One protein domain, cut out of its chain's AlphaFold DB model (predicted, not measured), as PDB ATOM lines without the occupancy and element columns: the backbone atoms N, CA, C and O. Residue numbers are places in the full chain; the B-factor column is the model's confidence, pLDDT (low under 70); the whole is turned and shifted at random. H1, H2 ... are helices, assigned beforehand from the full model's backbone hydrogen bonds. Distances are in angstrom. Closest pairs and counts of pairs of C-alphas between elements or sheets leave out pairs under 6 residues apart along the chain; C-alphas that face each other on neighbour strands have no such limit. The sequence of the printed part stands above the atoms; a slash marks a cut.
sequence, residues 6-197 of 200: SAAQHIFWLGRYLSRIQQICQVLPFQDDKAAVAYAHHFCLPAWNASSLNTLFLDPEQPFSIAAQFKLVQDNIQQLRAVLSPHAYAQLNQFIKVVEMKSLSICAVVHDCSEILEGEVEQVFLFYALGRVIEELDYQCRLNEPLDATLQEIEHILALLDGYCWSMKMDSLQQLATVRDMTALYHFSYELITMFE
ATOM      1  N   SER A   6     195.791 126.701 222.288       92.94
ATOM      2  CA  SER A   6     196.507 126.511 221.023       92.94
ATOM      3  C   SER A   6     195.618 126.822 219.816       92.94
ATOM      4  O   SER A   6     196.048 127.487 218.877       92.94
ATOM      5  N   ALA A   7     194.348 126.414 219.853       94.81
ATOM      6  CA  ALA A   7     193.378 126.750 218.818       94.81
ATOM      7  C   ALA A   7     193.044 128.249 218.812       94.81
ATOM      8  O   ALA A   7     193.026 128.862 217.747       94.81
ATOM      9  N   ALA A   8     192.829 128.849 219.985       95.69
ATOM     10  CA  ALA A   8     192.614 130.287 220.123       95.69
ATOM     11  C   ALA A   8     193.805 131.095 219.578       95.69
ATOM     12  O   ALA A   8     193.613 132.062 218.846       95.69
ATOM     13  N   GLN A   9     195.030 130.643 219.850       96.25
ATOM     14  CA  GLN A   9     196.266 131.237 219.353       96.25
ATOM     15  C   GLN A   9     196.363 131.134 217.825       96.25
ATOM     16  O   GLN A   9     196.721 132.111 217.169       96.25
ATOM     17  N   HIS A  10     196.007 129.988 217.240       97.25
ATOM     18  CA  HIS A  10     195.948 129.834 215.785       97.25
ATOM     19  C   HIS A  10     194.914 130.764 215.140       97.25
ATOM     20  O   HIS A  10     195.199 131.369 214.109       97.25
ATOM     21  N   ILE A  11     193.736 130.926 215.752       97.88
ATOM     22  CA  ILE A  11     192.705 131.861 215.277       97.88
ATOM     23  C   ILE A  11     193.197 133.312 215.384       97.88
ATOM     24  O   ILE A  11     193.053 134.087 214.437       97.88
ATOM     25  N   PHE A  12     193.813 133.673 216.509       98.12
ATOM     26  CA  PHE A  12     194.393 134.995 216.731       98.12
ATOM     27  C   PHE A  12     195.443 135.335 215.666       98.12
ATOM     28  O   PHE A  12     195.364 136.374 215.007       98.12
ATOM     29  N   TRP A  13     196.403 134.440 215.429       98.00
ATOM     30  CA  TRP A  13     197.416 134.649 214.396       98.00
ATOM     31  C   TRP A  13     196.826 134.665 212.988       98.00
ATOM     32  O   TRP A  13     197.276 135.452 212.158       98.00
ATOM     33  N   LEU A  14     195.799 133.857 212.720       98.00
ATOM     34  CA  LEU A  14     195.076 133.894 211.453       98.00
ATOM     35  C   LEU A  14     194.480 135.286 211.192       98.00
ATOM     36  O   LEU A  14     194.678 135.825 210.104       98.00
ATOM     37  N   GLY A  15     193.842 135.898 212.195       98.38
ATOM     38  CA  GLY A  15     193.345 137.275 212.110       98.38
ATOM     39  C   GLY A  15     194.449 138.282 211.789       98.38
ATOM     40  O   GLY A  15     194.292 139.107 210.886       98.38
ATOM     41  N   ARG A  16     195.609 138.159 212.447       98.31
ATOM     42  CA  ARG A  16     196.769 139.021 212.174       98.31
ATOM     43  C   ARG A  16     197.285 138.885 210.746       98.31
ATOM     44  O   ARG A  16     197.472 139.884 210.060       98.31
ATOM     45  N   TYR A  17     197.512 137.659 210.278       98.19
ATOM     46  CA  TYR A  17     198.090 137.433 208.953       98.19
ATOM     47  C   TYR A  17     197.154 137.859 207.822       98.19
ATOM     48  O   TYR A  17     197.620 138.464 206.857       98.19
ATOM     49  N   LEU A  18     195.848 137.593 207.939       98.12
ATOM     50  CA  LEU A  18     194.868 138.041 206.946       98.12
ATOM     51  C   LEU A  18     194.840 139.575 206.862       98.12
ATOM     52  O   LEU A  18     194.948 140.129 205.769       98.12
ATOM     53  N   SER A  19     194.801 140.251 208.011       97.94
ATOM     54  CA  SER A  19     194.758 141.720 208.082       97.94
ATOM     55  C   SER A  19     196.019 142.358 207.508       97.94
ATOM     56  O   SER A  19     195.934 143.259 206.675       97.94
ATOM     57  N   ARG A  20     197.198 141.823 207.850       97.56
ATOM     58  CA  ARG A  20     198.478 142.279 207.298       97.56
ATOM     59  C   ARG A  20     198.509 142.179 205.779       97.56
ATOM     60  O   ARG A  20     198.942 143.106 205.100       97.56
ATOM     61  N   ILE A  21     198.060 141.048 205.229       97.50
ATOM     62  CA  ILE A  21     198.020 140.867 203.777       97.50
ATOM     63  C   ILE A  21     197.041 141.866 203.150       97.50
ATOM     64  O   ILE A  21     197.397 142.487 202.154       97.50
ATOM     65  N   GLN A  22     195.855 142.076 203.733       96.25
ATOM     66  CA  GLN A  22     194.885 143.066 203.243       96.25
ATOM     67  C   GLN A  22     195.464 144.482 203.222       96.25
ATOM     68  O   GLN A  22     195.367 145.149 202.195       96.25
ATOM     69  N   GLN A  23     196.111 144.916 204.304       95.56
ATOM     70  CA  GLN A  23     196.767 146.225 204.392       95.56
ATOM     71  C   GLN A  23     197.820 146.390 203.285       95.56
ATOM     72  O   GLN A  23     197.807 147.379 202.553       95.56
ATOM     73  N   ILE A  24     198.675 145.381 203.075       95.00
ATOM     74  CA  ILE A  24     199.672 145.394 201.990       95.00
ATOM     75  C   ILE A  24     198.985 145.447 200.613       95.00
ATOM     76  O   ILE A  24     199.395 146.205 199.734       95.00
ATOM     77  N   CYS A  25     197.923 144.668 200.408       94.44
ATOM     78  CA  CYS A  25     197.166 144.638 199.156       94.44
ATOM     79  C   CYS A  25     196.490 145.977 198.819       94.44
ATOM     80  O   CYS A  25     196.313 146.273 197.641       94.44
ATOM     81  N   GLN A  26     196.132 146.790 199.818       94.06
ATOM     82  CA  GLN A  26     195.526 148.110 199.612       94.06
ATOM     83  C   GLN A  26     196.529 149.162 199.125       94.06
ATOM     84  O   GLN A  26     196.139 150.103 198.433       94.06
ATOM     85  N   VAL A  27     197.810 149.015 199.473       93.56
ATOM     86  CA  VAL A  27     198.863 149.981 199.111       93.56
ATOM     87  C   VAL A  27     199.671 149.565 197.880       93.56
ATOM     88  O   VAL A  27     200.364 150.393 197.286       93.56
ATOM     89  N   LEU A  28     199.588 148.297 197.468       93.06
ATOM     90  CA  LEU A  28     200.277 147.803 196.281       93.06
ATOM     91  C   LEU A  28     199.492 148.042 194.976       93.06
ATOM     92  O   LEU A  28     198.271 147.907 194.942       93.06
ATOM     93  N   PRO A  29     200.194 148.264 193.850       95.62
ATOM     94  CA  PRO A  29     201.624 148.549 193.766       95.62
ATOM     95  C   PRO A  29     201.921 150.000 194.172       95.62
ATOM     96  O   PRO A  29     201.203 150.922 193.779       95.62
ATOM     97  N   PHE A  30     203.044 150.223 194.857       96.81
ATOM     98  CA  PHE A  30     203.557 151.575 195.060       96.81
ATOM     99  C   PHE A  30     203.947 152.181 193.707       96.81
ATOM    100  O   PHE A  30     204.615 151.526 192.901       96.81
ATOM    101  N   GLN A  31     203.538 153.426 193.462       97.31
ATOM    102  CA  GLN A  31     203.862 154.180 192.239       97.31
ATOM    103  C   GLN A  31     204.724 155.418 192.516       97.31
ATOM    104  O   GLN A  31     205.415 155.895 191.620       97.31
ATOM    105  N   ASP A  32     204.690 155.926 193.750       97.88
ATOM    106  CA  ASP A  32     205.451 157.095 194.183       97.88
ATOM    107  C   ASP A  32     206.626 156.673 195.074       97.88
ATOM    108  O   ASP A  32     206.445 156.018 196.104       97.88
ATOM    109  N   ASP A  33     207.839 157.063 194.682       98.19
ATOM    110  CA  ASP A  33     209.064 156.683 195.389       98.19
ATOM    111  C   ASP A  33     209.137 157.268 196.801       98.19
ATOM    112  O   ASP A  33     209.674 156.620 197.699       98.19
ATOM    113  N   LYS A  34     208.590 158.468 197.034       97.62
ATOM    114  CA  LYS A  34     208.626 159.093 198.363       97.62
ATOM    115  C   LYS A  34     207.690 158.372 199.324       97.62
ATOM    116  O   LYS A  34     208.096 158.087 200.448       97.62
ATOM    117  N   ALA A  35     206.478 158.049 198.880       96.88
ATOM    118  CA  ALA A  35     205.518 157.260 199.641       96.88
ATOM    119  C   ALA A  35     206.072 155.863 199.945       96.88
ATOM    120  O   ALA A  35     205.994 155.412 201.084       96.88
ATOM    121  N   ALA A  36     206.708 155.214 198.964       97.94
ATOM    122  CA  ALA A  36     207.349 153.917 199.158       97.94
ATOM    123  C   ALA A  36     208.489 153.973 200.186       97.94
ATOM    124  O   ALA A  36     208.540 153.144 201.088       97.94
ATOM    125  N   VAL A  37     209.387 154.959 200.096       98.06
ATOM    126  CA  VAL A  37     210.486 155.124 201.065       98.06
ATOM    127  C   VAL A  37     209.952 155.424 202.465       98.06
ATOM    128  O   VAL A  37     210.432 154.843 203.436       98.06
ATOM    129  N   ALA A  38     208.936 156.282 202.584       97.31
ATOM    130  CA  ALA A  38     208.300 156.565 203.867       97.31
ATOM    131  C   ALA A  38     207.682 155.298 204.474       97.31
ATOM    132  O   ALA A  38     207.947 154.988 205.633       97.31
ATOM    133  N   TYR A  39     206.925 154.527 203.686       97.19
ATOM    134  CA  TYR A  39     206.377 153.242 204.116       97.19
ATOM    135  C   TYR A  39     207.496 152.290 204.560       97.19
ATOM    136  O   TYR A  39     207.474 151.777 205.674       97.19
ATOM    137  N   ALA A  40     208.525 152.104 203.733       97.25
ATOM    138  CA  ALA A  40     209.651 151.240 204.060       97.25
ATOM    139  C   ALA A  40     210.321 151.641 205.385       97.25
ATOM    140  O   ALA A  40     210.640 150.772 206.190       97.25
ATOM    141  N   HIS A  41     210.464 152.938 205.664       96.69
ATOM    142  CA  HIS A  41     211.012 153.422 206.931       96.69
ATOM    143  C   HIS A  41     210.117 153.094 208.138       96.69
ATOM    144  O   HIS A  41     210.636 152.597 209.134       96.69
ATOM    145  N   HIS A  42     208.799 153.313 208.057       95.56
ATOM    146  CA  HIS A  42     207.870 152.998 209.158       95.56
ATOM    147  C   HIS A  42     207.858 151.502 209.520       95.56
ATOM    148  O   HIS A  42     207.693 151.127 210.682       95.56
ATOM    149  N   PHE A  43     208.082 150.638 208.527       95.00
ATOM    150  CA  PHE A  43     208.095 149.183 208.690       95.00
ATOM    151  C   PHE A  43     209.507 148.576 208.752       95.00
ATOM    152  O   PHE A  43     209.644 147.355 208.763       95.00
ATOM    153  N   CYS A  44     210.558 149.403 208.817       94.50
ATOM    154  CA  CYS A  44     211.960 148.968 208.834       94.50
ATOM    155  C   CYS A  44     212.333 148.014 207.676       94.50
ATOM    156  O   CYS A  44     213.113 147.075 207.856       94.50
ATOM    157  N   LEU A  45     211.777 148.240 206.484       95.88
ATOM    158  CA  LEU A  45     211.993 147.419 205.293       95.88
ATOM    159  C   LEU A  45     213.185 147.935 204.465       95.88
ATOM    160  O   LEU A  45     213.310 149.144 204.255       95.88
ATOM    161  N   PRO A  46     214.046 147.047 203.931       95.44
ATOM    162  CA  PRO A  46     215.193 147.430 203.107       95.44
ATOM    163  C   PRO A  46     214.783 147.764 201.659       95.44
ATOM    164  O   PRO A  46     215.109 147.033 200.726       95.44
ATOM    165  N   ALA A  47     214.068 148.873 201.462       96.62
ATOM    166  CA  ALA A  47     213.665 149.373 200.146       96.62
ATOM    167  C   ALA A  47     213.955 150.876 199.995       96.62
ATOM    168  O   ALA A  47     213.866 151.637 200.954       96.62
ATOM    169  N   TRP A  48     214.291 151.304 198.776       96.56
ATOM    170  CA  TRP A  48     214.797 152.660 198.489       96.56
ATOM    171  C   TRP A  48     213.962 153.440 197.467       96.56
ATOM    172  O   TRP A  48     214.268 154.592 197.175       96.56
ATOM    173  N   ASN A  49     212.952 152.800 196.882       98.06
ATOM    174  CA  ASN A  49     212.022 153.360 195.902       98.06
ATOM    175  C   ASN A  49     210.827 152.407 195.713       98.06
ATOM    176  O   ASN A  49     210.842 151.278 196.219       98.06
ATOM    177  N   ALA A  50     209.823 152.829 194.947       98.31
ATOM    178  CA  ALA A  50     208.613 152.051 194.699       98.31
ATOM    179  C   ALA A  50     208.910 150.688 194.058       98.31
ATOM    180  O   ALA A  50     208.361 149.673 194.481       98.31
ATOM    181  N   SER A  51     209.833 150.632 193.092       98.12
ATOM    182  CA  SER A  51     210.209 149.374 192.435       98.12
ATOM    183  C   SER A  51     210.807 148.367 193.417       98.12
ATOM    184  O   SER A  51     210.397 147.211 193.417       98.12
ATOM    185  N   SER A  52     211.768 148.786 194.243       97.75
ATOM    186  CA  SER A  52     212.426 147.914 195.221       97.75
ATOM    187  C   SER A  52     211.453 147.427 196.294       97.75
ATOM    188  O   SER A  52     211.491 146.250 196.632       97.75
ATOM    189  N   LEU A  53     210.535 148.283 196.762       97.88
ATOM    190  CA  LEU A  53     209.522 147.897 197.744       97.88
ATOM    191  C   LEU A  53     208.499 146.916 197.158       97.88
ATOM    192  O   LEU A  53     208.191 145.906 197.786       97.88
ATOM    193  N   ASN A  54     208.023 147.164 195.933       97.50
ATOM    194  CA  ASN A  54     207.142 146.235 195.225       97.50
ATOM    195  C   ASN A  54     207.821 144.870 195.041       97.50
ATOM    196  O   ASN A  54     207.220 143.849 195.356       97.50
ATOM    197  N   THR A  55     209.079 144.835 194.585       96.69
ATOM    198  CA  THR A  55     209.840 143.581 194.459       96.69
ATOM    199  C   THR A  55     209.936 142.856 195.797       96.69
ATOM    200  O   THR A  55     209.713 141.654 195.849       96.69
ATOM    201  N   LEU A  56     210.208 143.584 196.879       96.50
ATOM    202  CA  LEU A  56     210.368 143.015 198.212       96.50
ATOM    203  C   LEU A  56     209.078 142.346 198.729       96.50
ATOM    204  O   LEU A  56     209.138 141.267 199.309       96.50
ATOM    205  N   PHE A  57     207.905 142.935 198.477       96.50
ATOM    206  CA  PHE A  57     206.616 142.328 198.846       96.50
ATOM    207  C   PHE A  57     206.190 141.154 197.960       96.50
ATOM    208  O   PHE A  57     205.362 140.338 198.378       96.50
ATOM    209  N   LEU A  58     206.727 141.079 196.740       94.88
ATOM    210  CA  LEU A  58     206.423 140.035 195.761       94.88
ATOM    211  C   LEU A  58     207.440 138.884 195.764       94.88
ATOM    212  O   LEU A  58     207.168 137.849 195.158       94.88
ATOM    213  N   ASP A  59     208.584 139.047 196.428       95.06
ATOM    214  CA  ASP A  59     209.628 138.030 196.547       95.06
ATOM    215  C   ASP A  59     209.254 136.984 197.617       95.06
ATOM    216  O   ASP A  59     209.277 137.303 198.807       95.06
ATOM    217  N   PRO A  60     208.929 135.732 197.239       92.19
ATOM    218  CA  PRO A  60     208.480 134.704 198.180       92.19
ATOM    219  C   PRO A  60     209.546 134.289 199.205       92.19
ATOM    220  O   PRO A  60     209.191 133.689 200.219       92.19
ATOM    221  N   GLU A  61     210.823 134.610 198.973       93.44
ATOM    222  CA  GLU A  61     211.903 134.351 199.931       93.44
ATOM    223  C   GLU A  61     211.920 135.378 201.075       93.44
ATOM    224  O   GLU A  61     212.498 135.121 202.133       93.44
ATOM    225  N   GLN A  62     211.258 136.531 200.910       94.69
ATOM    226  CA  GLN A  62     211.109 137.494 201.996       94.69
ATOM    227  C   GLN A  62     210.026 137.023 202.971       94.69
ATOM    228  O   GLN A  62     208.892 136.769 202.552       94.69
ATOM    229  N   PRO A  63     210.304 136.981 204.286       93.19
ATOM    230  CA  PRO A  63     209.355 136.462 205.270       93.19
ATOM    231  C   PRO A  63     208.079 137.306 205.381       93.19
ATOM    232  O   PRO A  63     207.028 136.788 205.745       93.19
ATOM    233  N   PHE A  64     208.146 138.597 205.056       90.31
ATOM    234  CA  PHE A  64     207.016 139.531 205.081       90.31
ATOM    235  C   PHE A  64     206.354 139.710 203.701       90.31
ATOM    236  O   PHE A  64     205.457 140.540 203.558       90.31
ATOM    237  N   SER A  65     206.773 138.946 202.686       95.00
ATOM    238  CA  SER A  65     206.102 138.941 201.384       95.00
ATOM    239  C   SER A  65     204.672 138.425 201.495       95.00
ATOM    240  O   SER A  65     204.341 137.637 202.386       95.00
ATOM    241  N   ILE A  66     203.825 138.812 200.538       96.31
ATOM    242  CA  ILE A  66     202.434 138.341 200.492       96.31
ATOM    243  C   ILE A  66     202.385 136.808 200.450       96.31
ATOM    244  O   ILE A  66     201.595 136.195 201.164       96.31
ATOM    245  N   ALA A  67     203.253 136.180 199.653       95.69
ATOM    246  CA  ALA A  67     203.296 134.728 199.522       95.69
ATOM    247  C   ALA A  67     203.728 134.032 200.826       95.69
ATOM    248  O   ALA A  67     203.090 133.060 201.235       95.69
ATOM    249  N   ALA A  68     204.767 134.535 201.502       95.56
ATOM    250  CA  ALA A  68     205.236 133.961 202.762       95.56
ATOM    251  C   ALA A  68     204.202 134.122 203.887       95.56
ATOM    252  O   ALA A  68     203.918 133.163 204.603       95.56
ATOM    253  N   GLN A  69     203.577 135.298 204.004       96.44
ATOM    254  CA  GLN A  69     202.506 135.535 204.978       96.44
ATOM    255  C   GLN A  69     201.281 134.654 204.695       96.44
ATOM    256  O   GLN A  69     200.694 134.087 205.615       96.44
ATOM    257  N   PHE A  70     200.923 134.459 203.424       97.12
ATOM    258  CA  PHE A  70     199.796 133.603 203.061       97.12
ATOM    259  C   PHE A  70     200.046 132.117 203.357       97.12
ATOM    260  O   PHE A  70     199.118 131.375 203.678       97.12
ATOM    261  N   LYS A  71     201.303 131.669 203.341       96.31
ATOM    262  CA  LYS A  71     201.646 130.324 203.813       96.31
ATOM    263  C   LYS A  71     201.342 130.145 205.306       96.31
ATOM    264  O   LYS A  71     200.821 129.109 205.702       96.31
ATOM    265  N   LEU A  72     201.563 131.178 206.122       97.12
ATOM    266  CA  LEU A  72     201.185 131.155 207.540       97.12
ATOM    267  C   LEU A  72     199.660 131.083 207.711       97.12
ATOM    268  O   LEU A  72     199.178 130.373 208.593       97.12
ATOM    269  N   VAL A  73     198.895 131.759 206.848       97.62
ATOM    270  CA  VAL A  73     197.426 131.624 206.782       97.62
ATOM    271  C   VAL A  73     197.030 130.175 206.484       97.62
ATOM    272  O   VAL A  73     196.211 129.605 207.207       97.62
ATOM    273  N   GLN A  74     197.638 129.556 205.466       96.88
ATOM    274  CA  GLN A  74     197.396 128.153 205.117       96.88
ATOM    275  C   GLN A  74     197.659 127.220 206.301       96.88
ATOM    276  O   GLN A  74     196.794 126.409 206.643       96.88
ATOM    277  N   ASP A  75     198.821 127.363 206.938       96.12
ATOM    278  CA  ASP A  75     199.243 126.522 208.055       96.12
ATOM    279  C   ASP A  75     198.290 126.658 209.251       96.12
ATOM    280  O   ASP A  75     197.855 125.644 209.799       96.12
ATOM    281  N   ASN A  76     197.889 127.885 209.614       96.38
ATOM    282  CA  ASN A  76     196.934 128.114 210.703       96.38
ATOM    283  C   ASN A  76     195.562 127.512 210.392       96.38
ATOM    284  O   ASN A  76     195.008 126.816 211.239       96.38
ATOM    285  N   ILE A  77     195.034 127.684 209.173       96.50
ATOM    286  CA  ILE A  77     193.750 127.077 208.789       96.50
ATOM    287  C   ILE A  77     193.802 125.554 208.944       96.50
ATOM    288  O   ILE A  77     192.844 124.971 209.449       96.50
ATOM    289  N   GLN A  78     194.909 124.888 208.590       95.31
ATOM    290  CA  GLN A  78     195.021 123.432 208.761       95.31
ATOM    291  C   GLN A  78     194.903 122.980 210.226       95.31
ATOM    292  O   GLN A  78     194.335 121.913 210.474       95.31
ATOM    293  N   GLN A  79     195.358 123.788 211.188       95.44
ATOM    294  CA  GLN A  79     195.270 123.474 212.622       95.44
ATOM    295  C   GLN A  79     193.852 123.624 213.195       95.44
ATOM    296  O   GLN A  79     193.570 123.148 214.293       95.44
ATOM    297  N   LEU A  80     192.928 124.241 212.452       95.00
ATOM    298  CA  LEU A  80     191.610 124.634 212.957       95.00
ATOM    299  C   LEU A  80     190.461 123.707 212.531       95.00
ATOM    300  O   LEU A  80     189.292 124.024 212.747       95.00
ATOM    301  N   ARG A  81     190.762 122.522 211.980       93.25
ATOM    302  CA  ARG A  81     189.746 121.558 211.504       93.25
ATOM    303  C   ARG A  81     188.711 121.161 212.557       93.25
ATOM    304  O   ARG A  81     187.552 120.952 212.219       93.25
ATOM    305  N   ALA A  82     189.149 120.970 213.799       91.38
ATOM    306  CA  ALA A  82     188.284 120.533 214.898       91.38
ATOM    307  C   ALA A  82     187.591 121.703 215.620       91.38
ATOM    308  O   ALA A  82     186.870 121.478 216.588       91.38
ATOM    309  N   VAL A  83     187.861 122.933 215.179       94.12
ATOM    310  CA  VAL A  83     187.500 124.172 215.870       94.12
ATOM    311  C   VAL A  83     186.470 124.949 215.065       94.12
ATOM    312  O   VAL A  83     185.455 125.367 215.612       94.12
ATOM    313  N   LEU A  84     186.732 125.117 213.770       96.19
ATOM    314  CA  LEU A  84     185.833 125.799 212.851       96.19
ATOM    315  C   LEU A  84     184.622 124.930 212.529       96.19
ATOM    316  O   LEU A  84     184.700 123.693 212.530       96.19
ATOM    317  N   SER A  85     183.514 125.574 212.175       96.44
ATOM    318  CA  SER A  85     182.373 124.854 211.628       96.44
ATOM    319  C   SER A  85     182.796 124.034 210.394       96.44
ATOM    320  O   SER A  85     183.643 124.469 209.601       96.44
ATOM    321  N   PRO A  86     182.212 122.839 210.169       96.06
ATOM    322  CA  PRO A  86     182.554 122.025 209.003       96.06
ATOM    323  C   PRO A  86     182.378 122.767 207.672       96.06
ATOM    324  O   PRO A  86     183.110 122.498 206.720       96.06
ATOM    325  N   HIS A  87     181.417 123.695 207.613       95.81
ATOM    326  CA  HIS A  87     181.164 124.521 206.440       95.81
ATOM    327  C   HIS A  87     182.285 125.538 206.211       95.81
ATOM    328  O   HIS A  87     182.911 125.503 205.150       95.81
ATOM    329  N   ALA A  88     182.609 126.356 207.218       96.88
ATOM    330  CA  ALA A  88     183.677 127.347 207.120       96.88
ATOM    331  C   ALA A  88     185.029 126.699 206.821       96.88
ATOM    332  O   ALA A  88     185.736 127.127 205.911       96.88
ATOM    333  N   TYR A  89     185.370 125.607 207.513       97.44
ATOM    334  CA  TYR A  89     186.620 124.894 207.257       97.44
ATOM    335  C   TYR A  89     186.706 124.383 205.814       97.44
ATOM    336  O   TYR A  89     187.770 124.460 205.197       97.44
ATOM    337  N   ALA A  90     185.608 123.864 205.253       96.38
ATOM    338  CA  ALA A  90     185.581 123.395 203.871       96.38
ATOM    339  C   ALA A  90     185.771 124.545 202.869       96.38
ATOM    340  O   ALA A  90     186.574 124.405 201.945       96.38
ATOM    341  N   GLN A  91     185.089 125.675 203.074       96.12
ATOM    342  CA  GLN A  91     185.210 126.852 202.209       96.12
ATOM    343  C   GLN A  91     186.613 127.464 202.270       96.12
ATOM    344  O   GLN A  91     187.243 127.654 201.230       96.12
ATOM    345  N   LEU A  92     187.156 127.670 203.473       96.75
ATOM    346  CA  LEU A  92     188.524 128.157 203.657       96.75
ATOM    347  C   LEU A  92     189.527 127.237 202.956       96.75
ATOM    348  O   LEU A  92     190.376 127.705 202.202       96.75
ATOM    349  N   ASN A  93     189.397 125.916 203.124       94.94
ATOM    350  CA  ASN A  93     190.264 124.954 202.439       94.94
ATOM    351  C   ASN A  93     190.150 125.005 200.919       94.94
ATOM    352  O   ASN A  93     191.144 124.758 200.236       94.94
ATOM    353  N   GLN A  94     188.959 125.273 200.386       93.50
ATOM    354  CA  GLN A  94     188.774 125.430 198.952       93.50
ATOM    355  C   GLN A  94     189.573 126.633 198.452       93.50
ATOM    356  O   GLN A  94     190.345 126.473 197.509       93.50
ATOM    357  N   PHE A  95     189.453 127.788 199.106       92.50
ATOM    358  CA  PHE A  95     190.160 128.997 198.692       92.50
ATOM    359  C   PHE A  95     191.676 128.853 198.790       92.50
ATOM    360  O   PHE A  95     192.389 129.099 197.817       92.50
ATOM    361  N   ILE A  96     192.188 128.371 199.923       92.00
ATOM    362  CA  ILE A  96     193.636 128.355 200.147       92.00
ATOM    363  C   ILE A  96     194.386 127.277 199.352       92.00
ATOM    364  O   ILE A  96     195.603 127.379 199.222       92.00
ATOM    365  N   LYS A  97     193.709 126.234 198.847       89.38
ATOM    366  CA  LYS A  97     194.356 125.145 198.085       89.38
ATOM    367  C   LYS A  97     194.485 125.429 196.596       89.38
ATOM    368  O   LYS A  97     195.383 124.887 195.960       89.38
ATOM    369  N   VAL A  98     193.563 126.207 196.037       84.12
ATOM    370  CA  VAL A  98     193.495 126.454 194.587       84.12
ATOM    371  C   VAL A  98     194.120 127.783 194.185       84.12
ATOM    372  O   VAL A  98     194.315 128.028 192.997       84.12
ATOM    373  N   VAL A  99     194.416 128.646 195.158       88.75
ATOM    374  CA  VAL A  99     194.969 129.968 194.895       88.75
ATOM    375  C   VAL A  99     196.377 129.866 194.319       88.75
ATOM    376  O   VAL A  99     197.255 129.176 194.841       88.75
ATOM    377  N   GLU A 100     196.598 130.569 193.212       87.50
ATOM    378  CA  GLU A 100     197.947 130.779 192.710       87.50
ATOM    379  C   GLU A 100     198.722 131.632 193.716       87.50
ATOM    380  O   GLU A 100     198.205 132.645 194.185       87.50
ATOM    381  N   MET A 101     199.983 131.285 193.995       86.62
ATOM    382  CA  MET A 101     200.859 132.048 194.898       86.62
ATOM    383  C   MET A 101     201.360 133.359 194.259       86.62
ATOM    384  O   MET A 101     202.554 133.642 194.212       86.62
ATOM    385  N   LYS A 102     200.429 134.146 193.716       88.44
ATOM    386  CA  LYS A 102     200.614 135.474 193.134       88.44
ATOM    387  C   LYS A 102     199.813 136.476 193.955       88.44
ATOM    388  O   LYS A 102     198.705 136.171 194.393       88.44
ATOM    389  N   SER A 103     200.343 137.687 194.103       86.81
ATOM    390  CA  SER A 103     199.755 138.726 194.955       86.81
ATOM    391  C   SER A 103     198.285 139.007 194.650       86.81
ATOM    392  O   SER A 103     197.477 138.919 195.560       86.81
ATOM    393  N   LEU A 104     197.913 139.262 193.389       88.12
ATOM    394  CA  LEU A 104     196.522 139.572 193.017       88.12
ATOM    395  C   LEU A 104     195.534 138.468 193.423       88.12
ATOM    396  O   LEU A 104     194.467 138.761 193.956       88.12
ATOM    397  N   SER A 105     195.905 137.204 193.201       91.81
ATOM    398  CA  SER A 105     195.078 136.049 193.564       91.81
ATOM    399  C   SER A 105     194.945 135.908 195.079       91.81
ATOM    400  O   SER A 105     193.851 135.662 195.583       91.81
ATOM    401  N   ILE A 106     196.045 136.109 195.810       94.31
ATOM    402  CA  ILE A 106     196.059 136.072 197.275       94.31
ATOM    403  C   ILE A 106     195.216 137.214 197.856       94.31
ATOM    404  O   ILE A 106     194.409 136.968 198.746       94.31
ATOM    405  N   CYS A 107     195.352 138.437 197.339       91.62
ATOM    406  CA  CYS A 107     194.600 139.599 197.812       91.62
ATOM    407  C   CYS A 107     193.081 139.385 197.722       91.62
ATOM    408  O   CYS A 107     192.365 139.766 198.642       91.62
ATOM    409  N   ALA A 108     192.600 138.742 196.651       89.81
ATOM    410  CA  ALA A 108     191.188 138.382 196.519       89.81
ATOM    411  C   ALA A 108     190.770 137.331 197.562       89.81
ATOM    412  O   ALA A 108     189.822 137.538 198.309       89.81
ATOM    413  N   VAL A 109     191.533 136.240 197.673       93.94
ATOM    414  CA  VAL A 109     191.216 135.125 198.581       93.94
ATOM    415  C   VAL A 109     191.222 135.531 200.053       93.94
ATOM    416  O   VAL A 109     190.414 135.039 200.835       93.94
ATOM    417  N   VAL A 110     192.130 136.414 200.461       95.00
ATOM    418  CA  VAL A 110     192.224 136.849 201.858       95.00
ATOM    419  C   VAL A 110     190.966 137.604 202.297       95.00
ATOM    420  O   VAL A 110     190.564 137.466 203.448       95.00
ATOM    421  N   HIS A 111     190.327 138.360 201.401       91.31
ATOM    422  CA  HIS A 111     189.044 139.000 201.693       91.31
ATOM    423  C   HIS A 111     187.946 137.962 201.955       91.31
ATOM    424  O   HIS A 111     187.318 137.997 203.010       91.31
ATOM    425  N   ASP A 112     187.808 136.971 201.071       94.25
ATOM    426  CA  ASP A 112     186.807 135.907 201.219       94.25
ATOM    427  C   ASP A 112     187.033 135.070 202.498       94.25
ATOM    428  O   ASP A 112     186.091 134.650 203.171       94.25
ATOM    429  N   CYS A 113     188.297 134.833 202.872       96.69
ATOM    430  CA  CYS A 113     188.642 134.155 204.123       96.69
ATOM    431  C   CYS A 113     188.177 134.937 205.359       96.69
ATOM    432  O   CYS A 113     187.711 134.324 206.321       96.69
ATOM    433  N   SER A 114     188.314 136.266 205.345       95.75
ATOM    434  CA  SER A 114     187.854 137.128 206.437       95.75
ATOM    435  C   SER A 114     186.341 137.049 206.619       95.75
ATOM    436  O   SER A 114     185.893 136.816 207.739       95.75
ATOM    437  N   GLU A 115     185.565 137.140 205.534       95.44
ATOM    438  CA  GLU A 115     184.097 137.058 205.596       95.44
ATOM    439  C   GLU A 115     183.611 135.729 206.197       95.44
ATOM    440  O   GLU A 115     182.663 135.698 206.982       95.44
ATOM    441  N   ILE A 116     184.282 134.617 205.878       97.00
ATOM    442  CA  ILE A 116     183.947 133.310 206.460       97.00
ATOM    443  C   ILE A 116     184.179 133.300 207.976       97.00
ATOM    444  O   ILE A 116     183.344 132.786 208.719       97.00
ATOM    445  N   LEU A 117     185.309 133.842 208.440       97.19
ATOM    446  CA  LEU A 117     185.667 133.851 209.863       97.19
ATOM    447  C   LEU A 117     184.767 134.783 210.684       97.19
ATOM    448  O   LEU A 117     184.514 134.506 211.856       97.19
ATOM    449  N   GLU A 118     184.243 135.845 210.074       96.50
ATOM    450  CA  GLU A 118     183.240 136.728 210.682       96.50
ATOM    451  C   GLU A 118     181.893 136.028 210.921       96.50
ATOM    452  O   GLU A 118     181.147 136.415 211.819       96.50
ATOM    453  N   GLY A 119     181.594 134.968 210.161       96.19
ATOM    454  CA  GLY A 119     180.383 134.156 210.310       96.19
ATOM    455  C   GLY A 119     180.484 133.002 211.315       96.19
ATOM    456  O   GLY A 119     179.508 132.266 211.492       96.19
ATOM    457  N   GLU A 120     181.640 132.797 211.949       97.06
ATOM    458  CA  GLU A 120     181.831 131.717 212.917       97.06
ATOM    459  C   GLU A 120     181.165 132.003 214.272       97.06
ATOM    460  O   GLU A 120     180.678 133.095 214.564       97.06
ATOM    461  N   VAL A 121     181.127 130.981 215.131       95.00
ATOM    462  CA  VAL A 121     180.594 131.125 216.492       95.00
ATOM    463  C   VAL A 121     181.368 132.182 217.281       95.00
ATOM    464  O   VAL A 121     182.581 132.310 217.131       95.00
ATOM    465  N   GLU A 122     180.668 132.884 218.176       95.50
ATOM    466  CA  GLU A 122     181.173 134.070 218.886       95.50
ATOM    467  C   GLU A 122     182.596 133.905 219.434       95.50
ATOM    468  O   GLU A 122     183.452 134.732 219.156       95.50
ATOM    469  N   GLN A 123     182.893 132.817 220.150       95.19
ATOM    470  CA  GLN A 123     184.227 132.611 220.721       95.19
ATOM    471  C   GLN A 123     185.341 132.574 219.655       95.19
ATOM    472  O   GLN A 123     186.410 133.138 219.867       95.19
ATOM    473  N   VAL A 124     185.102 131.929 218.508       96.75
ATOM    474  CA  VAL A 124     186.056 131.890 217.385       96.75
ATOM    475  C   VAL A 124     186.182 133.277 216.767       96.75
ATOM    476  O   VAL A 124     187.295 133.762 216.567       96.75
ATOM    477  N   PHE A 125     185.046 133.932 216.522       97.81
ATOM    478  CA  PHE A 125     185.016 135.287 215.994       97.81
ATOM    479  C   PHE A 125     185.800 136.265 216.880       97.81
ATOM    480  O   PHE A 125     186.598 137.032 216.356       97.81
ATOM    481  N   LEU A 126     185.656 136.205 218.207       98.06
ATOM    482  CA  LEU A 126     186.345 137.105 219.136       98.06
ATOM    483  C   LEU A 126     187.869 136.968 219.066       98.06
ATOM    484  O   LEU A 126     188.561 137.981 219.008       98.06
ATOM    485  N   PHE A 127     188.412 135.746 219.018       98.06
ATOM    486  CA  PHE A 127     189.862 135.565 218.859       98.06
ATOM    487  C   PHE A 127     190.356 136.021 217.483       98.06
ATOM    488  O   PHE A 127     191.444 136.589 217.379       98.06
ATOM    489  N   TYR A 128     189.557 135.821 216.432       98.50
ATOM    490  CA  TYR A 128     189.889 136.290 215.087       98.50
ATOM    491  C   TYR A 128     189.892 137.823 215.034       98.50
ATOM    492  O   TYR A 128     190.861 138.430 214.573       98.50
ATOM    493  N   ALA A 129     188.842 138.446 215.573       98.50
ATOM    494  CA  ALA A 129     188.685 139.888 215.672       98.50
ATOM    495  C   ALA A 129     189.806 140.511 216.507       98.50
ATOM    496  O   ALA A 129     190.364 141.524 216.091       98.50
ATOM    497  N   LEU A 130     190.197 139.872 217.619       98.44
ATOM    498  CA  LEU A 130     191.343 140.288 218.425       98.44
ATOM    499  C   LEU A 130     192.631 140.288 217.594       98.44
ATOM    500  O   LEU A 130     193.380 141.258 217.613       98.44
ATOM    501  N   GLY A 131     192.879 139.230 216.821       98.38
ATOM    502  CA  GLY A 131     194.008 139.179 215.894       98.38
ATOM    503  C   GLY A 131     193.999 140.340 214.899       98.38
ATOM    504  O   GLY A 131     194.994 141.048 214.758       98.38
ATOM    505  N   ARG A 132     192.859 140.574 214.246       98.38
ATOM    506  CA  ARG A 132     192.685 141.664 213.277       98.38
ATOM    507  C   ARG A 132     192.973 143.036 213.884       98.38
ATOM    508  O   ARG A 132     193.786 143.779 213.344       98.38
ATOM    509  N   VAL A 133     192.349 143.358 215.015       98.31
ATOM    510  CA  VAL A 133     192.477 144.685 215.637       98.31
ATOM    511  C   VAL A 133     193.882 144.927 216.206       98.31
ATOM    512  O   VAL A 133     194.364 146.054 216.196       98.31
ATOM    513  N   ILE A 134     194.587 143.878 216.646       97.75
ATOM    514  CA  ILE A 134     195.983 143.990 217.095       97.75
ATOM    515  C   ILE A 134     196.931 144.253 215.924       97.75
ATOM    516  O   ILE A 134     197.906 144.988 216.077       97.75
ATOM    517  N   GLU A 135     196.663 143.678 214.752       97.94
ATOM    518  CA  GLU A 135     197.433 144.002 213.551       97.94
ATOM    519  C   GLU A 135     197.163 145.431 213.070       97.94
ATOM    520  O   GLU A 135     198.100 146.139 212.712       97.94
ATOM    521  N   GLU A 136     195.910 145.880 213.123       97.62
ATOM    522  CA  GLU A 136     195.543 147.271 212.834       97.62
ATOM    523  C   GLU A 136     196.228 148.250 213.793       97.62
ATOM    524  O   GLU A 136     196.784 149.257 213.366       97.62
ATOM    525  N   LEU A 137     196.272 147.920 215.082       97.31
ATOM    526  CA  LEU A 137     196.973 148.710 216.085       97.31
ATOM    527  C   LEU A 137     198.481 148.822 215.789       97.31
ATOM    528  O   LEU A 137     199.027 149.921 215.867       97.31
ATOM    529  N   ASP A 138     199.163 147.723 215.432       96.00
ATOM    530  CA  ASP A 138     200.588 147.765 215.045       96.00
ATOM    531  C   ASP A 138     200.807 148.632 213.800       96.00
ATOM    532  O   ASP A 138     201.731 149.450 213.770       96.00
ATOM    533  N   TYR A 139     199.922 148.512 212.809       95.69
ATOM    534  CA  TYR A 139     199.952 149.316 211.591       95.69
ATOM    535  C   TYR A 139     199.796 150.818 211.894       95.69
ATOM    536  O   TYR A 139     200.657 151.620 211.515       95.69
ATOM    537  N   GLN A 140     198.771 151.197 212.661       95.75
ATOM    538  CA  GLN A 140     198.505 152.587 213.042       95.75
ATOM    539  C   GLN A 140     199.627 153.182 213.896       95.75
ATOM    540  O   GLN A 140     200.049 154.316 213.661       95.75
ATOM    541  N   CYS A 141     200.168 152.420 214.853       94.56
ATOM    542  CA  CYS A 141     201.303 152.861 215.663       94.56
ATOM    543  C   CYS A 141     202.531 153.181 214.800       94.56
ATOM    544  O   CYS A 141     203.188 154.198 215.027       94.56
ATOM    545  N   ARG A 142     202.836 152.363 213.785       94.75
ATOM    546  CA  ARG A 142     203.973 152.604 212.875       94.75
ATOM    547  C   ARG A 142     203.776 153.834 212.001       94.75
ATOM    548  O   ARG A 142     204.744 154.541 211.725       94.75
ATOM    549  N   LEU A 143     202.543 154.087 211.573       93.44
ATOM    550  CA  LEU A 143     202.193 155.227 210.725       93.44
ATOM    551  C   LEU A 143     201.872 156.509 211.504       93.44
ATOM    552  O   LEU A 143     201.696 157.560 210.891       93.44
ATOM    553  N   ASN A 144     201.869 156.457 212.839       92.38
ATOM    554  CA  ASN A 144     201.427 157.542 213.721       92.38
ATOM    555  C   ASN A 144     199.972 157.975 213.448       92.38
ATOM    556  O   ASN A 144     199.649 159.166 213.464       92.38
ATOM    557  N   GLU A 145     199.101 157.006 213.182       93.56
ATOM    558  CA  GLU A 145     197.670 157.216 212.967       93.56
ATOM    559  C   GLU A 145     196.883 157.220 214.296       93.56
ATOM    560  O   GLU A 145     197.386 156.768 215.331       93.56
ATOM    561  N   PRO A 146     195.651 157.766 214.320       94.44
ATOM    562  CA  PRO A 146     194.822 157.787 215.525       94.44
ATOM    563  C   PRO A 146     194.479 156.379 216.033       94.44
ATOM    564  O   PRO A 146     193.986 155.554 215.276       94.44
ATOM    565  N   LEU A 147     194.659 156.147 217.339       95.56
ATOM    566  CA  LEU A 147     194.491 154.823 217.963       95.56
ATOM    567  C   LEU A 147     193.160 154.642 218.711       95.56
ATOM    568  O   LEU A 147     192.831 153.533 219.113       95.56
ATOM    569  N   ASP A 148     192.408 155.721 218.953       95.38
ATOM    570  CA  ASP A 148     191.304 155.730 219.928       95.38
ATOM    571  C   ASP A 148     190.202 154.703 219.621       95.38
ATOM    572  O   ASP A 148     189.766 153.981 220.516       95.38
ATOM    573  N   ALA A 149     189.788 154.596 218.356       96.44
ATOM    574  CA  ALA A 149     188.763 153.637 217.943       96.44
ATOM    575  C   ALA A 149     189.247 152.184 218.086       96.44
ATOM    576  O   ALA A 149     188.531 151.342 218.624       96.44
ATOM    577  N   THR A 150     190.482 151.914 217.662       97.44
ATOM    578  CA  THR A 150     191.123 150.595 217.728       97.44
ATOM    579  C   THR A 150     191.304 150.137 219.174       97.44
ATOM    580  O   THR A 150     191.011 148.994 219.510       97.44
ATOM    581  N   LEU A 151     191.725 151.041 220.065       96.81
ATOM    582  CA  LEU A 151     191.854 150.761 221.496       96.81
ATOM    583  C   LEU A 151     190.497 150.446 222.132       96.81
ATOM    584  O   LEU A 151     190.389 149.472 222.873       96.81
ATOM    585  N   GLN A 152     189.453 151.210 221.801       96.94
ATOM    586  CA  GLN A 152     188.100 150.945 222.289       96.94
ATOM    587  C   GLN A 152     187.563 149.589 221.799       96.94
ATOM    588  O   GLN A 152     186.894 148.875 222.549       96.94
ATOM    589  N   GLU A 153     187.857 149.213 220.553       98.00
ATOM    590  CA  GLU A 153     187.488 147.906 220.004       98.00
ATOM    591  C   GLU A 153     188.229 146.763 220.717       98.00
ATOM    592  O   GLU A 153     187.603 145.767 221.082       98.00
ATOM    593  N   ILE A 154     189.528 146.926 221.002       97.50
ATOM    594  CA  ILE A 154     190.306 145.967 221.803       97.50
ATOM    595  C   ILE A 154     189.688 145.801 223.192       97.50
ATOM    596  O   ILE A 154     189.423 144.672 223.601       97.50
ATOM    597  N   GLU A 155     189.416 146.897 223.906       96.25
ATOM    598  CA  GLU A 155     188.789 146.854 225.235       96.25
ATOM    599  C   GLU A 155     187.460 146.092 225.206       96.25
ATOM    600  O   GLU A 155     187.194 145.257 226.074       96.25
ATOM    601  N   HIS A 156     186.642 146.337 224.180       96.88
ATOM    602  CA  HIS A 156     185.369 145.652 224.009       96.88
ATOM    603  C   HIS A 156     185.542 144.143 223.788       96.88
ATOM    604  O   HIS A 156     184.884 143.349 224.461       96.88
ATOM    605  N   ILE A 157     186.444 143.737 222.890       97.75
ATOM    606  CA  ILE A 157     186.711 142.321 222.603       97.75
ATOM    607  C   ILE A 157     187.252 141.608 223.848       97.75
ATOM    608  O   ILE A 157     186.787 140.518 224.180       97.75
ATOM    609  N   LEU A 158     188.192 142.227 224.567       95.81
ATOM    610  CA  LEU A 158     188.757 141.662 225.794       95.81
ATOM    611  C   LEU A 158     187.694 141.492 226.889       95.81
ATOM    612  O   LEU A 158     187.679 140.469 227.569       95.81
ATOM    613  N   ALA A 159     186.770 142.447 227.029       95.25
ATOM    614  CA  ALA A 159     185.657 142.334 227.970       95.25
ATOM    615  C   ALA A 159     184.693 141.185 227.619       95.25
ATOM    616  O   ALA A 159     184.154 140.541 228.516       95.25
ATOM    617  N   LEU A 160     184.480 140.897 226.330       96.25
ATOM    618  CA  LEU A 160     183.679 139.745 225.901       96.25
ATOM    619  C   LEU A 160     184.408 138.415 226.143       96.25
ATOM    620  O   LEU A 160     183.791 137.440 226.571       96.25
ATOM    621  N   LEU A 161     185.725 138.376 225.920       95.19
ATOM    622  CA  LEU A 161     186.562 137.200 226.179       95.19
ATOM    623  C   LEU A 161     186.685 136.858 227.675       95.19
ATOM    624  O   LEU A 161     186.820 135.679 228.013       95.19
ATOM    625  N   ASP A 162     186.534 137.837 228.572       93.00
ATOM    626  CA  ASP A 162     186.437 137.607 230.023       93.00
ATOM    627  C   ASP A 162     185.267 136.667 230.378       93.00
ATOM    628  O   ASP A 162     185.403 135.757 231.197       93.00
ATOM    629  N   GLY A 163     184.143 136.777 229.655       91.62
ATOM    630  CA  GLY A 163     183.001 135.861 229.773       91.62
ATOM    631  C   GLY A 163     183.315 134.403 229.405       91.62
ATOM    632  O   GLY A 163     182.579 133.493 229.792       91.62
ATOM    633  N   TYR A 164     184.427 134.170 228.705       90.50
ATOM    634  CA  TYR A 164     184.965 132.855 228.349       90.50
ATOM    635  C   TYR A 164     186.149 132.434 229.237       90.50
ATOM    636  O   TYR A 164     186.892 131.521 228.869       90.50
ATOM    637  N   CYS A 165     186.320 133.070 230.401       87.88
ATOM    638  CA  CYS A 165     187.436 132.865 231.331       87.88
ATOM    639  C   CYS A 165     188.815 133.183 230.727       87.88
ATOM    640  O   CYS A 165     189.829 132.677 231.208       87.88
ATOM    641  N   TRP A 166     188.867 134.014 229.683       92.06
ATOM    642  CA  TRP A 166     190.112 134.493 229.091       92.06
ATOM    643  C   TRP A 166     190.327 135.954 229.501       92.06
ATOM    644  O   TRP A 166     189.954 136.886 228.792       92.06
ATOM    645  N   SER A 167     190.871 136.142 230.706       86.25
ATOM    646  CA  SER A 167     190.934 137.442 231.382       86.25
ATOM    647  C   SER A 167     192.368 137.956 231.509       86.25
ATOM    648  O   SER A 167     193.198 137.339 232.178       86.25
ATOM    649  N   MET A 168     192.648 139.119 230.932       85.44
ATOM    650  CA  MET A 168     193.926 139.827 231.044       85.44
ATOM    651  C   MET A 168     193.781 141.037 231.978       85.44
ATOM    652  O   MET A 168     192.713 141.641 232.069       85.44
ATOM    653  N   LYS A 169     194.862 141.442 232.655       85.31
ATOM    654  CA  LYS A 169     194.891 142.752 233.323       85.31
ATOM    655  C   LYS A 169     194.970 143.866 232.282       85.31
ATOM    656  O   LYS A 169     195.835 143.831 231.419       85.31
ATOM    657  N   MET A 170     194.125 144.886 232.413       87.56
ATOM    658  CA  MET A 170     194.070 146.002 231.456       87.56
ATOM    659  C   MET A 170     195.172 147.056 231.658       87.56
ATOM    660  O   MET A 170     195.182 148.066 230.959       87.56
ATOM    661  N   ASP A 171     196.104 146.841 232.591       90.88
ATOM    662  CA  ASP A 171     197.133 147.820 232.966       90.88
ATOM    663  C   ASP A 171     198.027 148.204 231.772       90.88
ATOM    664  O   ASP A 171     198.271 149.387 231.525       90.88
ATOM    665  N   SER A 172     198.481 147.222 230.987       92.44
ATOM    666  CA  SER A 172     199.329 147.464 229.811       92.44
ATOM    667  C   SER A 172     198.575 148.116 228.653       92.44
ATOM    668  O   SER A 172     199.143 148.959 227.956       92.44
ATOM    669  N   LEU A 173     197.288 147.803 228.482       93.44
ATOM    670  CA  LEU A 173     196.424 148.465 227.503       93.44
ATOM    671  C   LEU A 173     196.178 149.936 227.874       93.44
ATOM    672  O   LEU A 173     196.294 150.817 227.025       93.44
ATOM    673  N   GLN A 174     195.931 150.228 229.153       93.06
ATOM    674  CA  GLN A 174     195.803 151.601 229.657       93.06
ATOM    675  C   GLN A 174     197.108 152.390 229.506       93.06
ATOM    676  O   GLN A 174     197.099 153.572 229.138       93.06
ATOM    677  N   GLN A 175     198.246 151.738 229.754       93.81
ATOM    678  CA  GLN A 175     199.555 152.333 229.509       93.81
ATOM    679  C   GLN A 175     199.738 152.668 228.025       93.81
ATOM    680  O   GLN A 175     200.158 153.783 227.711       93.81
ATOM    681  N   LEU A 176     199.378 151.759 227.116       94.44
ATOM    682  CA  LEU A 176     199.406 152.014 225.676       94.44
ATOM    683  C   LEU A 176     198.489 153.178 225.281       94.44
ATOM    684  O   LEU A 176     198.930 154.069 224.557       94.44
ATOM    685  N   ALA A 177     197.266 153.234 225.808       93.06
ATOM    686  CA  ALA A 177     196.324 154.321 225.539       93.06
ATOM    687  C   ALA A 177     196.855 155.703 225.969       93.06
ATOM    688  O   ALA A 177     196.503 156.724 225.365       93.06
ATOM    689  N   THR A 178     197.728 155.726 226.981       93.00
ATOM    690  CA  THR A 178     198.343 156.941 227.530       93.00
ATOM    691  C   THR A 178     199.628 157.333 226.798       93.00
ATOM    692  O   THR A 178     199.774 158.485 226.399       93.00
ATOM    693  N   VAL A 179     200.573 156.398 226.642       92.25
ATOM    694  CA  VAL A 179     201.922 156.674 226.108       92.25
ATOM    695  C   VAL A 179     201.938 156.694 224.577       92.25
ATOM    696  O   VAL A 179     202.621 157.534 223.996       92.25
ATOM    697  N   ARG A 180     201.157 155.816 223.931       89.50
ATOM    698  CA  ARG A 180     200.977 155.722 222.468       89.50
ATOM    699  C   ARG A 180     202.278 155.596 221.668       89.50
ATOM    700  O   ARG A 180     202.428 156.223 220.623       89.50
ATOM    701  N   ASP A 181     203.214 154.778 222.144       88.75
ATOM    702  CA  ASP A 181     204.464 154.492 221.441       88.75
ATOM    703  C   ASP A 181     204.667 152.989 221.175       88.75
ATOM    704  O   ASP A 181     203.961 152.126 221.706       88.75
ATOM    705  N   MET A 182     205.665 152.670 220.345       91.50
ATOM    706  CA  MET A 182     206.002 151.282 220.005       91.50
ATOM    707  C   MET A 182     206.434 150.459 221.227       91.50
ATOM    708  O   MET A 182     206.250 149.246 221.242       91.50
ATOM    709  N   THR A 183     206.998 151.091 222.262       92.50
ATOM    710  CA  THR A 183     207.439 150.392 223.478       92.50
ATOM    711  C   THR A 183     206.240 149.879 224.265       92.50
ATOM    712  O   THR A 183     206.204 148.708 224.645       92.50
ATOM    713  N   ALA A 184     205.239 150.734 224.474       93.38
ATOM    714  CA  ALA A 184     203.994 150.370 225.130       93.38
ATOM    715  C   ALA A 184     203.222 149.325 224.313       93.38
ATOM    716  O   ALA A 184     202.687 148.378 224.889       93.38
ATOM    717  N   LEU A 185     203.239 149.429 222.977       94.38
ATOM    718  CA  LEU A 185     202.633 148.432 222.094       94.38
ATOM    719  C   LEU A 185     203.292 147.058 222.253       94.38
ATOM    720  O   LEU A 185     202.595 146.052 222.380       94.38
ATOM    721  N   TYR A 186     204.627 146.995 222.250       93.06
ATOM    722  CA  TYR A 186     205.347 145.732 222.411       93.06
ATOM    723  C   TYR A 186     205.143 145.124 223.797       93.06
ATOM    724  O   TYR A 186     204.998 143.907 223.899       93.06
ATOM    725  N   HIS A 187     205.075 145.948 224.843       94.31
ATOM    726  CA  HIS A 187     204.760 145.487 226.193       94.31
ATOM    727  C   HIS A 187     203.361 144.859 226.263       94.31
ATOM    728  O   HIS A 187     203.219 143.716 226.690       94.31
ATOM    729  N   PHE A 188     202.342 145.566 225.765       95.56
ATOM    730  CA  PHE A 188     200.974 145.051 225.690       95.56
ATOM    731  C   PHE A 188     200.881 143.772 224.843       95.56
ATOM    732  O   PHE A 188     200.310 142.773 225.278       95.56
ATOM    733  N   SER A 189     201.505 143.762 223.662       93.69
ATOM    734  CA  SER A 189     201.511 142.597 222.768       93.69
ATOM    735  C   SER A 189     202.174 141.378 223.407       93.69
ATOM    736  O   SER A 189     201.721 140.256 223.199       93.69
ATOM    737  N   TYR A 190     203.242 141.583 224.182       93.00
ATOM    738  CA  TYR A 190     203.912 140.509 224.906       93.00
ATOM    739  C   TYR A 190     202.990 139.892 225.958       93.00
ATOM    740  O   TYR A 190     202.784 138.680 225.943       93.00
ATOM    741  N   GLU A 191     202.376 140.712 226.814       93.38
ATOM    742  CA  GLU A 191     201.417 140.213 227.805       93.38
ATOM    743  C   GLU A 191     200.262 139.462 227.130       93.38
ATOM    744  O   GLU A 191     199.892 138.371 227.569       93.38
ATOM    745  N   LEU A 192     199.754 139.980 226.006       93.88
ATOM    746  CA  LEU A 192     198.673 139.353 225.246       93.88
ATOM    747  C   LEU A 192     199.068 137.970 224.726       93.88
ATOM    748  O   LEU A 192     198.284 137.029 224.810       93.88
ATOM    749  N   ILE A 193     200.286 137.827 224.204       92.25
ATOM    750  CA  ILE A 193     200.782 136.543 223.706       92.25
ATOM    751  C   ILE A 193     200.924 135.539 224.856       92.25
ATOM    752  O   ILE A 193     200.508 134.391 224.702       92.25
ATOM    753  N   THR A 194     201.430 135.965 226.018       91.44
ATOM    754  CA  THR A 194     201.592 135.066 227.175       91.44
ATOM    755  C   THR A 194     200.263 134.521 227.705       91.44
ATOM    756  O   THR A 194     200.230 133.423 228.255       91.44
ATOM    757  N   MET A 195     199.138 135.205 227.467       91.06
ATOM    758  CA  MET A 195     197.809 134.694 227.828       91.06
ATOM    759  C   MET A 195     197.452 133.378 227.126       91.06
ATOM    760  O   MET A 195     196.678 132.589 227.664       91.06
ATOM    761  N   PHE A 196     198.012 133.108 225.946       91.19
ATOM    762  CA  PHE A 196     197.807 131.831 225.257       91.19
ATOM    763  C   PHE A 196     198.653 130.690 225.849       91.19
ATOM    764  O   PHE A 196     198.380 129.525 225.566       91.19
ATOM    765  N   GLU A 197     199.661 131.000 226.666       82.88
ATOM    766  CA  GLU A 197     200.610 130.027 227.226       82.88
ATOM    767  C   GLU A 197     200.260 129.596 228.661       82.88
ATOM    768  O   GLU A 197     200.696 128.537 229.100       82.88
TER     769      GLU A 197
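This is residues 6 to 197 of the 200 residues of the protein "Alpha-E domain-containing protein" of Acinetobacter sp. (UniProt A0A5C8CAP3). Two groups of four helices share a core where the long helices H1 and H7 pack on each other: H1, H4, H5 and H6 form an up-and-down bundle, each helix running against the one before it in the chain, and H7, H8, H9 and H10 form a ring of antiparallel neighbours. H2 and H3 lie at one end of the longest axis, beyond the end of H1. The printed part has 192 residues with ten named helices, H1 to H10 in chain order, and no named strand; the class is all helix. It is compact, with a radius of gyration of the C-alphas of 17.0 A, and spans 48 by 43 by 25 A.

H1, residues 6 to 27, begins at C-alpha 6 at (196.507, 126.511, 221.023) and is 32.2 A long. H2 is residues 33 to 42, H3 residues 50 to 58 and H4 residues 66 to 79, 20.5 A long. H5 is residues 86 to 98, and H6, residues 103 to 118, is 22.9 A long. H7, residues 122 to 143, is 30.9 A long and begins at C-alpha 122 at (181.173, 134.070, 218.886). H8, residues 148 to 162, is 21.3 A long, and H9 is residues 171 to 179. H10, residues 182 to 194, ends at C-alpha 194 at (201.592, 135.066, 227.175).

H1 touches H4 at a shallow tilt of 24 degrees, opposite ways, closest at the C-alphas of His 10 and Asn 76, 5.5 A apart. With residues 15 to 25 alone H1 touches H6, closest at the C-alphas of Cys 25 and Cys 107, 5.8 A. H5 and H6 form a hairpin at 4 degrees, with the C-alphas of Ala 88 and Ile 116 closest, 6.0 A. H2 touches H3, closest at the C-alphas of Asp 33 and Ala 50, 4.7 A; H3 and H4 touch only at the corner, and only just, with 3 pairs of C-alphas within 8 A. H1 touches H7 at a steep tilt of 43 degrees, the same way; the C-alphas of Phe 12 and Gly 131 are closest, 4.3 A. H7 and H8 form a hairpin at 28 degrees, with the C-alphas of Leu 126 and Ile 157 closest, 6.3 A. H9 and H10 form another, with the C-alphas of Leu 176 and Ala 184 closest, 4.9 A. Every O i to N i+4 pair is within hydrogen-bond range in H1, H2, H3, H4, H7, H8, H9 and H10; H5 has 8 of 9 and H6 11 of 12.

The two C-alphas farthest apart, of Asp 33 and Cys 165, are 48.2 A apart. The printed part has no cut, and no link is long. The mean pLDDT of the printed part is 94.8, and no printed residue is under 70.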